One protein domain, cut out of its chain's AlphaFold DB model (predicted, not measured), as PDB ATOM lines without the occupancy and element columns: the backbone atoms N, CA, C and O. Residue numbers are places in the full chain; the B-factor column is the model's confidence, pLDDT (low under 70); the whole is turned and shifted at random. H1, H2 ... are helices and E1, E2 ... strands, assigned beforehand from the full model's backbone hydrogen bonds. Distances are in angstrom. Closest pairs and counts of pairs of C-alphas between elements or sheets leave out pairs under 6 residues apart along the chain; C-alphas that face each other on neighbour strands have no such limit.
ATOM      1  N   TYR A  46     172.996 175.423 155.868       65.56
ATOM      2  CA  TYR A  46     173.176 176.495 156.842       65.56
ATOM      3  C   TYR A  46     171.908 177.349 156.883       65.56
ATOM      4  O   TYR A  46     171.904 178.495 156.462       65.56
ATOM      5  N   MET A  47     170.820 176.787 157.415       86.19
ATOM      6  CA  MET A  47     169.633 177.587 157.723       86.19
ATOM      7  C   MET A  47     169.806 178.272 159.082       86.19
ATOM      8  O   MET A  47     170.296 177.663 160.043       86.19
ATOM      9  N   LYS A  48     169.338 179.514 159.203       93.94
ATOM     10  CA  LYS A  48     169.275 180.208 160.491       93.94
ATOM     11  C   LYS A  48     168.035 179.774 161.266       93.94
ATOM     12  O   LYS A  48     166.943 179.646 160.710       93.94
ATOM     13  N   LEU A  49     168.223 179.562 162.565       96.00
ATOM     14  CA  LEU A  49     167.210 179.080 163.497       96.00
ATOM     15  C   LEU A  49     167.113 180.037 164.680       96.00
ATOM     16  O   LEU A  49     168.113 180.270 165.354       96.00
ATOM     17  N   TYR A  50     165.906 180.511 164.971       97.44
ATOM     18  CA  TYR A  50     165.607 181.322 166.152       97.44
ATOM     19  C   TYR A  50     164.548 180.597 166.981       97.44
ATOM     20  O   TYR A  50     163.506 180.224 166.455       97.44
ATOM     21  N   LYS A  51     164.788 180.344 168.266       96.75
ATOM     22  CA  LYS A  51     163.965 179.446 169.102       96.75
ATOM     23  C   LYS A  51     162.764 180.126 169.759       96.75
ATOM     24  O   LYS A  51     162.046 179.480 170.517       96.75
ATOM     25  N   SER A  52     162.595 181.426 169.544       97.56
ATOM     26  CA  SER A  52     161.464 182.211 170.039       97.56
ATOM     27  C   SER A  52     161.285 183.477 169.210       97.56
ATOM     28  O   SER A  52     162.215 183.914 168.522       97.56
ATOM     29  N   PHE A  53     160.121 184.119 169.334       97.94
ATOM     30  CA  PHE A  53     159.874 185.391 168.654       97.94
ATOM     31  C   PHE A  53     160.804 186.497 169.167       97.94
ATOM     32  O   PHE A  53     161.271 187.335 168.399       97.94
ATOM     33  N   THR A  54     161.120 186.480 170.466       97.69
ATOM     34  CA  THR A  54     162.067 187.435 171.060       97.69
ATOM     35  C   THR A  54     163.460 187.291 170.448       97.69
ATOM     36  O   THR A  54     164.048 188.293 170.058       97.69
ATOM     37  N   GLU A  55     163.959 186.063 170.294       97.81
ATOM     38  CA  GLU A  55     165.268 185.819 169.674       97.81
ATOM     39  C   GLU A  55     165.290 186.264 168.204       97.81
ATOM     40  O   GLU A  55     166.252 186.891 167.761       97.81
ATOM     41  N   LEU A  56     164.211 186.011 167.455       97.94
ATOM     42  CA  LEU A  56     164.065 186.499 166.083       97.94
ATOM     43  C   LEU A  56     164.095 188.039 166.021       97.94
ATOM     44  O   LEU A  56     164.774 188.612 165.173       97.94
ATOM     45  N   LEU A  57     163.378 188.715 166.924       97.75
ATOM     46  CA  LEU A  57     163.321 190.178 166.991       97.75
ATOM     47  C   LEU A  57     164.676 190.802 167.361       97.75
ATOM     48  O   LEU A  57     165.033 191.854 166.831       97.75
ATOM     49  N   GLU A  58     165.427 190.174 168.266       97.31
ATOM     50  CA  GLU A  58     166.759 190.634 168.680       97.31
ATOM     51  C   GLU A  58     167.794 190.540 167.548       97.31
ATOM     52  O   GLU A  58     168.702 191.368 167.496       97.31
ATOM     53  N   ASN A  59     167.624 189.590 166.623       97.00
ATOM     54  CA  ASN A  59     168.526 189.348 165.489       97.00
ATOM     55  C   ASN A  59     167.932 189.807 164.145       97.00
ATOM     56  O   ASN A  59     168.351 189.366 163.076       97.00
ATOM     57  N   ILE A  60     166.941 190.699 164.176       95.50
ATOM     58  CA  ILE A  60     166.224 191.143 162.975       95.50
ATOM     59  C   ILE A  60     167.129 191.831 161.939       95.50
ATOM     60  O   ILE A  60     166.873 191.740 160.741       95.50
ATOM     61  N   ASP A  61     168.206 192.482 162.387       93.50
ATOM     62  CA  ASP A  61     169.175 193.159 161.515       93.50
ATOM     63  C   ASP A  61     170.058 192.163 160.732       93.50
ATOM     64  O   ASP A  61     170.655 192.534 159.720       93.50
ATOM     65  N   ASP A  62     170.095 190.893 161.157       93.44
ATOM     66  CA  ASP A  62     170.831 189.803 160.502       93.44
ATOM     67  C   ASP A  62     169.971 189.018 159.496       93.44
ATOM     68  O   ASP A  62     170.448 188.053 158.875       93.44
ATOM     69  N   LEU A  63     168.702 189.402 159.332       94.44
ATOM     70  CA  LEU A  63     167.811 188.788 158.356       94.44
ATOM     71  C   LEU A  63     168.245 189.120 156.922       94.44
ATOM     72  O   LEU A  63     168.735 190.220 156.638       94.44
ATOM     73  N   PRO A  64     168.060 188.181 155.979       93.50
ATOM     74  CA  PRO A  64     168.327 188.451 154.580       93.50
ATOM     75  C   PRO A  64     167.397 189.559 154.068       93.50
ATOM     76  O   PRO A  64     166.257 189.715 154.501       93.50
ATOM     77  N   LYS A  65     167.882 190.335 153.090       92.38
ATOM     78  CA  LYS A  65     167.120 191.449 152.493       92.38
ATOM     79  C   LYS A  65     165.846 191.000 151.773       92.38
ATOM     80  O   LYS A  65     164.986 191.825 151.484       92.38
ATOM     81  N   VAL A  66     165.781 189.722 151.419       91.81
ATOM     82  CA  VAL A  66     164.678 189.060 150.726       91.81
ATOM     83  C   VAL A  66     164.513 187.664 151.313       91.81
ATOM     84  O   VAL A  66     165.465 187.121 151.870       91.81
ATOM     85  N   GLY A  67     163.332 187.078 151.151       93.19
ATOM     86  CA  GLY A  67     163.042 185.721 151.602       93.19
ATOM     87  C   GLY A  67     162.026 185.677 152.733       93.19
ATOM     88  O   GLY A  67     161.515 186.699 153.194       93.19
ATOM     89  N   TRP A  68     161.736 184.457 153.165       95.06
ATOM     90  CA  TRP A  68     160.643 184.146 154.074       95.06
ATOM     91  C   TRP A  68     161.158 183.653 155.419       95.06
ATOM     92  O   TRP A  68     162.177 182.969 155.512       95.06
ATOM     93  N   ILE A  69     160.408 183.992 156.458       96.44
ATOM     94  CA  ILE A  69     160.514 183.414 157.788       96.44
ATOM     95  C   ILE A  69     159.480 182.298 157.848       96.44
ATOM     96  O   ILE A  69     158.299 182.536 157.595       96.44
ATOM     97  N   PHE A  70     159.906 181.087 158.188       96.94
ATOM     98  CA  PHE A  70     159.035 179.921 158.287       96.94
ATOM     99  C   PHE A  70     158.884 179.467 159.737       96.94
ATOM    100  O   PHE A  70     159.749 179.711 160.575       96.94
ATOM    101  N   VAL A  71     157.795 178.758 160.014       97.25
ATOM    102  CA  VAL A  71     157.514 178.074 161.283       97.25
ATOM    103  C   VAL A  71     157.054 176.644 161.003       97.25
ATOM    104  O   VAL A  71     156.727 176.290 159.866       97.25
ATOM    105  N   GLU A  72     157.008 175.799 162.034       96.94
ATOM    106  CA  GLU A  72     156.418 174.464 161.893       96.94
ATOM    107  C   GLU A  72     154.975 174.543 161.382       96.94
ATOM    108  O   GLU A  72     154.195 175.398 161.800       96.94
ATOM    109  N   SER A  73     154.592 173.611 160.508       93.38
ATOM    110  CA  SER A  73     153.245 173.575 159.917       93.38
ATOM    111  C   SER A  73     152.127 173.372 160.946       93.38
ATOM    112  O   SER A  73     150.975 173.707 160.679       93.38
ATOM    113  N   THR A  74     152.469 172.866 162.133       94.81
ATOM    114  CA  THR A  74     151.559 172.676 163.267       94.81
ATOM    115  C   THR A  74     151.299 173.946 164.076       94.81
ATOM    116  O   THR A  74     150.433 173.920 164.944       94.81
ATOM    117  N   ILE A  75     152.055 175.025 163.850       95.31
ATOM    118  CA  ILE A  75     151.900 176.284 164.586       95.31
ATOM    119  C   ILE A  75     150.681 177.041 164.064       95.31
ATOM    120  O   ILE A  75     150.546 177.290 162.860       95.31
ATOM    121  N   ASP A  76     149.811 177.452 164.987       94.44
ATOM    122  CA  ASP A  76     148.770 178.423 164.691       94.44
ATOM    123  C   ASP A  76     149.386 179.825 164.602       94.44
ATOM    124  O   ASP A  76     149.735 180.442 165.608       94.44
ATOM    125  N   ARG A  77     149.520 180.333 163.373       93.62
ATOM    126  CA  ARG A  77     150.132 181.639 163.097       93.62
ATOM    127  C   ARG A  77     149.302 182.830 163.606       93.62
ATOM    128  O   ARG A  77     149.828 183.938 163.617       93.62
ATOM    129  N   ALA A  78     148.045 182.618 164.008       92.19
ATOM    130  CA  ALA A  78     147.193 183.644 164.618       92.19
ATOM    131  C   ALA A  78     147.233 183.611 166.162       92.19
ATOM    132  O   ALA A  78     146.770 184.539 166.828       92.19
ATOM    133  N   SER A  79     147.805 182.561 166.760       94.81
ATOM    134  CA  SER A  79     147.938 182.432 168.212       94.81
ATOM    135  C   SER A  79     149.205 183.135 168.700       94.81
ATOM    136  O   SER A  79     150.317 182.660 168.473       94.81
ATOM    137  N   GLU A  80     149.047 184.230 169.457       95.94
ATOM    138  CA  GLU A  80     150.171 184.922 170.117       95.94
ATOM    139  C   GLU A  80     151.049 183.938 170.906       95.94
ATOM    140  O   GLU A  80     152.272 183.993 170.841       95.94
ATOM    141  N   LYS A  81     150.430 182.999 171.625       96.56
ATOM    142  CA  LYS A  81     151.149 182.030 172.458       96.56
ATOM    143  C   LYS A  81     151.980 181.050 171.625       96.56
ATOM    144  O   LYS A  81     153.106 180.721 172.008       96.56
ATOM    145  N   ASP A  82     151.414 180.555 170.530       96.44
ATOM    146  CA  ASP A  82     152.081 179.546 169.709       96.44
ATOM    147  C   ASP A  82     153.235 180.187 168.937       96.44
ATOM    148  O   ASP A  82     154.322 179.621 168.896       96.44
ATOM    149  N   VAL A  83     153.037 181.400 168.409       96.75
ATOM    150  CA  VAL A  83     154.076 182.138 167.680       96.75
ATOM    151  C   VAL A  83     155.194 182.619 168.612       96.75
ATOM    152  O   VAL A  83     156.361 182.488 168.259       96.75
ATOM    153  N   ASP A  84     154.888 183.114 169.816       97.25
ATOM    154  CA  ASP A  84     155.913 183.594 170.762       97.25
ATOM    155  C   ASP A  84     156.946 182.506 171.109       97.25
ATOM    156  O   ASP A  84     158.150 182.770 171.196       97.25
ATOM    157  N   SER A  85     156.471 181.263 171.236       96.56
ATOM    158  CA  SER A  85     157.279 180.084 171.568       96.56
ATOM    159  C   SER A  85     157.718 179.247 170.359       96.56
ATOM    160  O   SER A  85     158.351 178.203 170.536       96.56
ATOM    161  N   ALA A  86     157.402 179.683 169.136       97.38
ATOM    162  CA  ALA A  86     157.757 178.956 167.924       97.38
ATOM    163  C   ALA A  86     159.266 179.001 167.649       97.38
ATOM    164  O   ALA A  86     159.973 179.945 168.004       97.38
ATOM    165  N   THR A  87     159.745 177.975 166.944       97.94
ATOM    166  CA  THR A  87     161.035 178.046 166.254       97.94
ATOM    167  C   THR A  87     160.822 178.626 164.862       97.94
ATOM    168  O   THR A  87     159.946 178.169 164.123       97.94
ATOM    169  N   PHE A  88     161.634 179.619 164.522       98.06
ATOM    170  CA  PHE A  88     161.625 180.326 163.254       98.06
ATOM    171  C   PHE A  88     162.820 179.899 162.414       98.06
ATOM    172  O   PHE A  88     163.954 179.861 162.895       98.06
ATOM    173  N   TYR A  89     162.543 179.609 161.152       97.38
ATOM    174  CA  TYR A  89     163.499 179.117 160.175       97.38
ATOM    175  C   TYR A  89     163.678 180.167 159.086       97.38
ATOM    176  O   TYR A  89     162.692 180.645 158.524       97.38
ATOM    177  N   VAL A  90     164.921 180.520 158.779       97.00
ATOM    178  CA  VAL A  90     165.255 181.463 157.707       97.00
ATOM    179  C   VAL A  90     166.318 180.824 156.826       97.00
ATOM    180  O   VAL A  90     167.367 180.407 157.315       97.00
ATOM    181  N   ALA A  91     166.018 180.721 155.536       94.25
ATOM    182  CA  ALA A  91     166.942 180.200 154.539       94.25
ATOM    183  C   ALA A  91     168.046 181.217 154.226       94.25
ATOM    184  O   ALA A  91     167.758 182.403 154.052       94.25
ATOM    185  N   ASP A  92     169.280 180.742 154.064       88.81
ATOM    186  CA  ASP A  92     170.400 181.571 153.606       88.81
ATOM    187  C   ASP A  92     170.509 181.596 152.068       88.81
ATOM    188  O   ASP A  92     171.192 182.451 151.497       88.81
ATOM    189  N   ASN A  93     169.837 180.672 151.373       89.19
ATOM    190  CA  ASN A  93     169.848 180.559 149.912       89.19
ATOM    191  C   ASN A  93     168.530 180.003 149.330       89.19
ATOM    192  O   ASN A  93     167.677 179.469 150.038       89.19
ATOM    193  N   ASP A  94     168.379 180.090 148.004       88.81
ATOM    194  CA  ASP A  94     167.157 179.673 147.299       88.81
ATOM    195  C   ASP A  94     166.854 178.173 147.444       88.81
ATOM    196  O   ASP A  94     165.691 177.782 147.545       88.81
ATOM    197  N   ALA A  95     167.880 177.315 147.464       90.75
ATOM    198  CA  ALA A  95     167.685 175.869 147.583       90.75
ATOM    199  C   ALA A  95     167.088 175.499 148.949       90.75
ATOM    200  O   ALA A  95     166.167 174.685 149.025       90.75
ATOM    201  N   GLU A  96     167.569 176.148 150.008       90.31
ATOM    202  CA  GLU A  96     167.003 176.066 151.353       90.31
ATOM    203  C   GLU A  96     165.584 176.612 151.419       90.31
ATOM    204  O   GLU A  96     164.711 175.964 151.993       90.31
ATOM    205  N   SER A  97     165.327 177.762 150.791       90.75
ATOM    206  CA  SER A  97     163.987 178.351 150.762       90.75
ATOM    207  C   SER A  97     162.978 177.392 150.128       90.75
ATOM    208  O   SER A  97     161.910 177.164 150.689       90.75
ATOM    209  N   ILE A  98     163.338 176.767 149.002       90.75
ATOM    210  CA  ILE A  98     162.496 175.775 148.316       90.75
ATOM    211  C   ILE A  98     162.283 174.522 149.181       90.75
ATOM    212  O   ILE A  98     161.233 173.883 149.098       90.75
ATOM    213  N   ALA A  99     163.275 174.123 149.981       91.69
ATOM    214  CA  ALA A  99     163.132 172.998 150.902       91.69
ATOM    215  C   ALA A  99     162.179 173.340 152.060       91.69
ATOM    216  O   ALA A  99     161.256 172.574 152.335       91.69
ATOM    217  N   LEU A 100     162.347 174.513 152.681       93.12
ATOM    218  CA  LEU A 100     161.483 174.988 153.762       93.12
ATOM    219  C   LEU A 100     160.039 175.167 153.298       93.12
ATOM    220  O   LEU A 100     159.132 174.752 154.007       93.12
ATOM    221  N   GLU A 101     159.807 175.688 152.096       91.69
ATOM    222  CA  GLU A 101     158.458 175.866 151.547       91.69
ATOM    223  C   GLU A 101     157.687 174.541 151.395       91.69
ATOM    224  O   GLU A 101     156.462 174.510 151.509       91.69
ATOM    225  N   LYS A 102     158.387 173.419 151.185       91.94
ATOM    226  CA  LYS A 102     157.760 172.091 151.076       91.94
ATOM    227  C   LYS A 102     157.388 171.479 152.423       91.94
ATOM    228  O   LYS A 102     156.487 170.645 152.476       91.94
ATOM    229  N   GLU A 103     158.111 171.827 153.482       92.75
ATOM    230  CA  GLU A 103     158.028 171.144 154.781       92.75
ATOM    231  C   GLU A 103     157.418 172.007 155.888       92.75
ATOM    232  O   GLU A 103     156.859 171.491 156.860       92.75
ATOM    233  N   LYS A 104     157.545 173.325 155.760       95.06
ATOM    234  CA  LYS A 104     157.218 174.324 156.772       95.06
ATOM    235  C   LYS A 104     156.169 175.281 156.235       95.06
ATOM    236  O   LYS A 104     155.863 175.319 155.047       95.06
ATOM    237  N   ARG A 105     155.600 176.069 157.139       93.56
ATOM    238  CA  ARG A 105     154.626 177.096 156.783       93.56
ATOM    239  C   ARG A 105     155.311 178.451 156.805       93.56
ATOM    240  O   ARG A 105     155.952 178.791 157.797       93.56
ATOM    241  N   ALA A 106     155.161 179.223 155.732       93.56
ATOM    242  CA  ALA A 106     155.579 180.619 155.727       93.56
ATOM    243  C   ALA A 106     154.860 181.367 156.859       93.56
ATOM    244  O   ALA A 106     153.688 181.115 157.128       93.56
ATOM    245  N   PHE A 107     155.557 182.252 157.556       94.50
ATOM    246  CA  PHE A 107     154.987 183.118 158.580       94.50
ATOM    247  C   PHE A 107     154.926 184.554 158.074       94.50
ATOM    248  O   PHE A 107     153.844 185.116 157.975       94.50
ATOM    249  N   LEU A 108     156.070 185.126 157.706       93.88
ATOM    250  CA  LEU A 108     156.164 186.497 157.216       93.88
ATOM    251  C   LEU A 108     157.393 186.639 156.319       93.88
ATOM    252  O   LEU A 108     158.373 185.913 156.488       93.88
ATOM    253  N   GLU A 109     157.376 187.585 155.390       93.75
ATOM    254  CA  GLU A 109     158.586 187.957 154.659       93.75
ATOM    255  C   GLU A 109     159.586 188.672 155.583       93.75
ATOM    256  O   GLU A 109     159.209 189.500 156.418       93.75
ATOM    257  N   CYS A 110     160.880 188.399 155.402       95.25
ATOM    258  CA  CYS A 110     161.962 189.099 156.101       95.25
ATOM    259  C   CYS A 110     161.867 190.635 155.960       95.25
ATOM    260  O   CYS A 110     161.870 191.311 156.992       95.25
ATOM    261  N   PRO A 111     161.732 191.216 154.744       94.44
ATOM    262  CA  PRO A 111     161.582 192.667 154.592       94.44
ATOM    263  C   PRO A 111     160.334 193.217 155.293       94.44
ATOM    264  O   PRO A 111     160.420 194.252 155.951       94.44
ATOM    265  N   THR A 112     159.205 192.507 155.242       93.25
ATOM    266  CA  THR A 112     157.980 192.924 155.939       93.25
ATOM    267  C   THR A 112     158.184 192.960 157.449       93.25
ATOM    268  O   THR A 112     157.751 193.907 158.105       93.25
ATOM    269  N   PHE A 113     158.897 191.988 158.025       95.50
ATOM    270  CA  PHE A 113     159.188 192.005 159.458       95.50
ATOM    271  C   PHE A 113     160.080 193.190 159.863       95.50
ATOM    272  O   PHE A 113     159.823 193.857 160.871       95.50
ATOM    273  N   VAL A 114     161.086 193.507 159.042       96.25
ATOM    274  CA  VAL A 114     161.932 194.699 159.220       96.25
ATOM    275  C   VAL A 114     161.090 195.981 159.163       96.25
ATOM    276  O   VAL A 114     161.252 196.864 160.012       96.25
ATOM    277  N   ASP A 115     160.146 196.073 158.226       94.06
ATOM    278  CA  ASP A 115     159.243 197.221 158.099       94.06
ATOM    279  C   ASP A 115     158.298 197.359 159.298       94.06
ATOM    280  O   ASP A 115     158.148 198.463 159.832       94.06
ATOM    281  N   VAL A 116     157.727 196.253 159.791       93.25
ATOM    282  CA  VAL A 116     156.919 196.223 161.024       93.25
ATOM    283  C   VAL A 116     157.691 196.843 162.183       93.25
ATOM    284  O   VAL A 116     157.191 197.754 162.852       93.25
ATOM    285  N   LYS A 117     158.936 196.399 162.397       95.12
ATOM    286  CA  LYS A 117     159.790 196.944 163.453       95.12
ATOM    287  C   LYS A 117     160.079 198.426 163.230       95.12
ATOM    288  O   LYS A 117     159.907 199.221 164.149       95.12
ATOM    289  N   SER A 118     160.452 198.816 162.014       95.06
ATOM    290  CA  SER A 118     160.747 200.208 161.647       95.06
ATOM    291  C   SER A 118     159.561 201.151 161.879       95.06
ATOM    292  O   SER A 118     159.733 202.294 162.309       95.06
ATOM    293  N   ILE A 119     158.335 200.694 161.615       93.50
ATOM    294  CA  ILE A 119     157.111 201.457 161.878       93.50
ATOM    295  C   ILE A 119     156.880 201.600 163.384       93.50
ATOM    296  O   ILE A 119     156.581 202.697 163.861       93.50
ATOM    297  N   LEU A 120     157.028 200.510 164.136       94.44
ATOM    298  CA  LEU A 120     156.818 200.493 165.581       94.44
ATOM    299  C   LEU A 120     157.870 201.313 166.346       94.44
ATOM    300  O   LEU A 120     157.511 202.037 167.276       94.44
ATOM    301  N   ASP A 121     159.127 201.294 165.906       95.56
ATOM    302  CA  ASP A 121     160.243 202.038 166.508       95.56
ATOM    303  C   ASP A 121     160.089 203.565 166.399       95.56
ATOM    304  O   ASP A 121     160.710 204.310 167.155       95.56
ATOM    305  N   LYS A 122     159.234 204.062 165.492       95.06
ATOM    306  CA  LYS A 122     158.927 205.500 165.358       95.06
ATOM    307  C   LYS A 122     157.999 206.023 166.458       95.06
ATOM    308  O   LYS A 122     157.774 207.233 166.539       95.06
ATOM    309  N   ARG A 123     157.412 205.143 167.276       93.25
ATOM    310  CA  ARG A 123     156.527 205.539 168.379       93.25
ATOM    311  C   ARG A 123     157.330 206.229 169.494       93.25
ATOM    312  O   ARG A 123     158.472 205.864 169.749       93.25
ATOM    313  N   PRO A 124     156.735 207.201 170.212       93.94
ATOM    314  CA  PRO A 124     157.425 207.917 171.290       93.94
ATOM    315  C   PRO A 124     157.740 207.030 172.505       93.94
ATOM    316  O   PRO A 124     158.634 207.347 173.285       93.94
ATOM    317  N   VAL A 125     156.997 205.935 172.678       95.44
ATOM    318  CA  VAL A 125     157.226 204.929 173.717       95.44
ATOM    319  C   VAL A 125     157.741 203.671 173.038       95.44
ATOM    320  O   VAL A 125     157.131 203.216 172.070       95.44
ATOM    321  N   LYS A 126     158.846 203.117 173.555       93.00
ATOM    322  CA  LYS A 126     159.413 201.867 173.043       93.00
ATOM    323  C   LYS A 126     158.368 200.744 173.171       93.00
ATOM    324  O   LYS A 126     157.942 200.479 174.299       93.00
ATOM    325  N   PRO A 127     157.983 200.090 172.066       95.44
ATOM    326  CA  PRO A 127     157.061 198.965 172.107       95.44
ATOM    327  C   PRO A 127     157.648 197.779 172.878       95.44
ATOM    328  O   PRO A 127     158.860 197.551 172.903       95.44
ATOM    329  N   SER A 128     156.770 197.003 173.495       96.94
ATOM    330  CA  SER A 128     157.095 195.697 174.071       96.94
ATOM    331  C   SER A 128     157.233 194.620 172.987       96.94
ATOM    332  O   SER A 128     156.644 194.742 171.915       96.94
ATOM    333  N   ASN A 129     157.941 193.520 173.275       95.38
ATOM    334  CA  ASN A 129     158.056 192.376 172.350       95.38
ATOM    335  C   ASN A 129     156.678 191.858 171.900       95.38
ATOM    336  O   ASN A 129     156.484 191.550 170.727       95.38
ATOM    337  N   LEU A 130     155.700 191.863 172.810       95.62
ATOM    338  CA  LEU A 130     154.320 191.477 172.519       95.62
ATOM    339  C   LEU A 130     153.640 192.406 171.500       95.62
ATOM    340  O   LEU A 130     152.820 191.954 170.707       95.62
ATOM    341  N   GLU A 131     153.969 193.699 171.486       96.62
ATOM    342  CA  GLU A 131     153.441 194.627 170.479       96.62
ATOM    343  C   GLU A 131     154.044 194.386 169.092       96.62
ATOM    344  O   GLU A 131     153.314 194.487 168.108       96.62
ATOM    345  N   TYR A 132     155.330 194.025 169.000       97.56
ATOM    346  CA  TYR A 132     155.925 193.596 167.727       97.56
ATOM    347  C   TYR A 132     155.281 192.303 167.225       97.56
ATOM    348  O   TYR A 132     154.937 192.216 166.048       97.56
ATOM    349  N   LEU A 133     155.058 191.335 168.119       97.19
ATOM    350  CA  LEU A 133     154.397 190.073 167.790       97.19
ATOM    351  C   LEU A 133     152.981 190.300 167.256       97.19
ATOM    352  O   LEU A 133     152.634 189.821 166.180       97.19
ATOM    353  N   ARG A 134     152.178 191.091 167.973       96.19
ATOM    354  CA  ARG A 134     150.819 191.450 167.550       96.19
ATOM    355  C   ARG A 134     150.796 192.160 166.210       96.19
ATOM    356  O   ARG A 134     149.905 191.903 165.414       96.19
ATOM    357  N   ALA A 135     151.756 193.046 165.955       95.19
ATOM    358  CA  ALA A 135     151.852 193.705 164.663       95.19
ATOM    359  C   ALA A 135     152.205 192.711 163.549       95.19
ATOM    360  O   ALA A 135     151.582 192.764 162.496       95.19
ATOM    361  N   ALA A 136     153.135 191.781 163.782       95.12
ATOM    362  CA  ALA A 136     153.472 190.744 162.808       95.12
ATOM    363  C   ALA A 136     152.262 189.849 162.474       95.12
ATOM    364  O   ALA A 136     151.982 189.624 161.300       95.12
ATOM    365  N   ILE A 137     151.505 189.414 163.490       94.44
ATOM    366  CA  ILE A 137     150.261 188.645 163.305       94.44
ATOM    367  C   ILE A 137     149.209 189.483 162.567       94.44
ATOM    368  O   ILE A 137     148.596 189.002 161.622       94.44
ATOM    369  N   TYR A 138     149.033 190.751 162.947       92.25
ATOM    370  CA  TYR A 138     148.082 191.643 162.285       92.25
ATOM    371  C   TYR A 138     148.391 191.803 160.793       92.25
ATOM    372  O   TYR A 138     147.475 191.739 159.976       92.25
ATOM    373  N   TYR A 139     149.667 191.990 160.438       88.88
ATOM    374  CA  TYR A 139     150.088 192.044 159.039       88.88
ATOM    375  C   TYR A 139     149.777 190.741 158.321       88.88
ATOM    376  O   TYR A 139     149.191 190.798 157.254       88.88
ATOM    377  N   LEU A 140     150.096 189.593 158.920       87.94
ATOM    378  CA  LEU A 140     149.790 188.287 158.344       87.94
ATOM    379  C   LEU A 140     148.289 188.097 158.050       87.94
ATOM    380  O   LEU A 140     147.940 187.580 156.999       87.94
ATOM    381  N   GLU A 141     147.402 188.507 158.959       84.94
ATOM    382  CA  GLU A 141     145.946 188.368 158.784       84.94
ATOM    383  C   GLU A 141     145.350 189.311 157.727       84.94
ATOM    384  O   GLU A 141     144.247 189.068 157.246       84.94
TER     385      GLU A 141
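AT A GLANCE: This is residues 46 to 141 of the 147 residues of the protein "Manganese ABC transporter ATP-binding protein" of Pseudomonas coronafaciens pv. oryzae (UniProt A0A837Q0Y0). A small, twisted sheet of four antiparallel strands has helices on both faces: H3 packs on one face, and H1 and H4 are on the other. H4 stands up from the sheet, and after the turn at residues 122 to 128 H5 folds back along the side of the body, where it meets H1, H2 and H4 and reaches E4 with its last residues. The printed part has 96 residues, with five named helices and four named strands in the order E1 H1 E2 H2 E3 H3 E4 H4 H5; the sheet's order is E1 E3 E2 E4, and the class is mixed, helices and strands. The whole is compact, with a radius of gyration of the C-alphas of 12.7 A, and spans 41 by 26 by 21 A.

HOW THE PARTS SIT: E1, residues 48 to 50, is an edge strand and the antiparallel neighbour of E3, residues 88 to 90, with N 48 and O 90 2.9 A apart. H1, residues 53 to 58, is on the sheet at a height of 7.5 A. E2, residues 68 to 71, is antiparallel to E3, with N 70 and O 89 2.8 A apart. E1, H1 and E2 make a split strand-helix-strand unit, two strands running the same way with E3 between them, and its crossover is right-handed. H2, residues 80 to 84, is not on the sheet. H3, residues 94 to 103, lies over E2 on the opposite face from H1, at a height of 9.2 A. E4, residues 105 to 109, is the other edge strand and antiparallel to E2, with N 69 and O 108 2.8 A apart. E3, H3 and E4 make a second split unit, with E2 between the strands and a right-handed crossover. H4, residues 110 to 121, is on the same face as H1 and stands up from the sheet at 65 degrees. H5, residues 129 to 141, is the hub. It touches H4 with residues 132 to 136, closest at the C-alphas of Lys 117 and Tyr 132, 6.7 A, at a steep tilt of 52 degrees, opposite ways. It touches H2, closest at the C-alphas of Glu 80 and Arg 134, 7.0 A. It only just touches H1, with 3 pairs of C-alphas within 8 A, and only grazes the sheet with residues 136 to 140. H3 and H5 are apart. Every O i to N i+4 pair is within hydrogen-bond range in H1, H2, H4 and H5; H3 has 5 of 6.

IN THESE COORDINATES: E1 begins at C-alpha 48, (169.275, 180.208, 160.491). H3 is 14.6 A long and E4 11.8 A. H4 is 16.7 A long, from C-alpha 110 at (161.962, 189.099, 156.101). H5, 18.6 A long, ends at C-alpha 141, (145.946, 188.368, 158.784).

THE WHOLE: The two C-alphas farthest apart are those of Ala 95 and Pro 124, 41.2 A. The printed part has no cut and no long link. The mean pLDDT of the printed part is 94.1, and residue 46 alone is under 70.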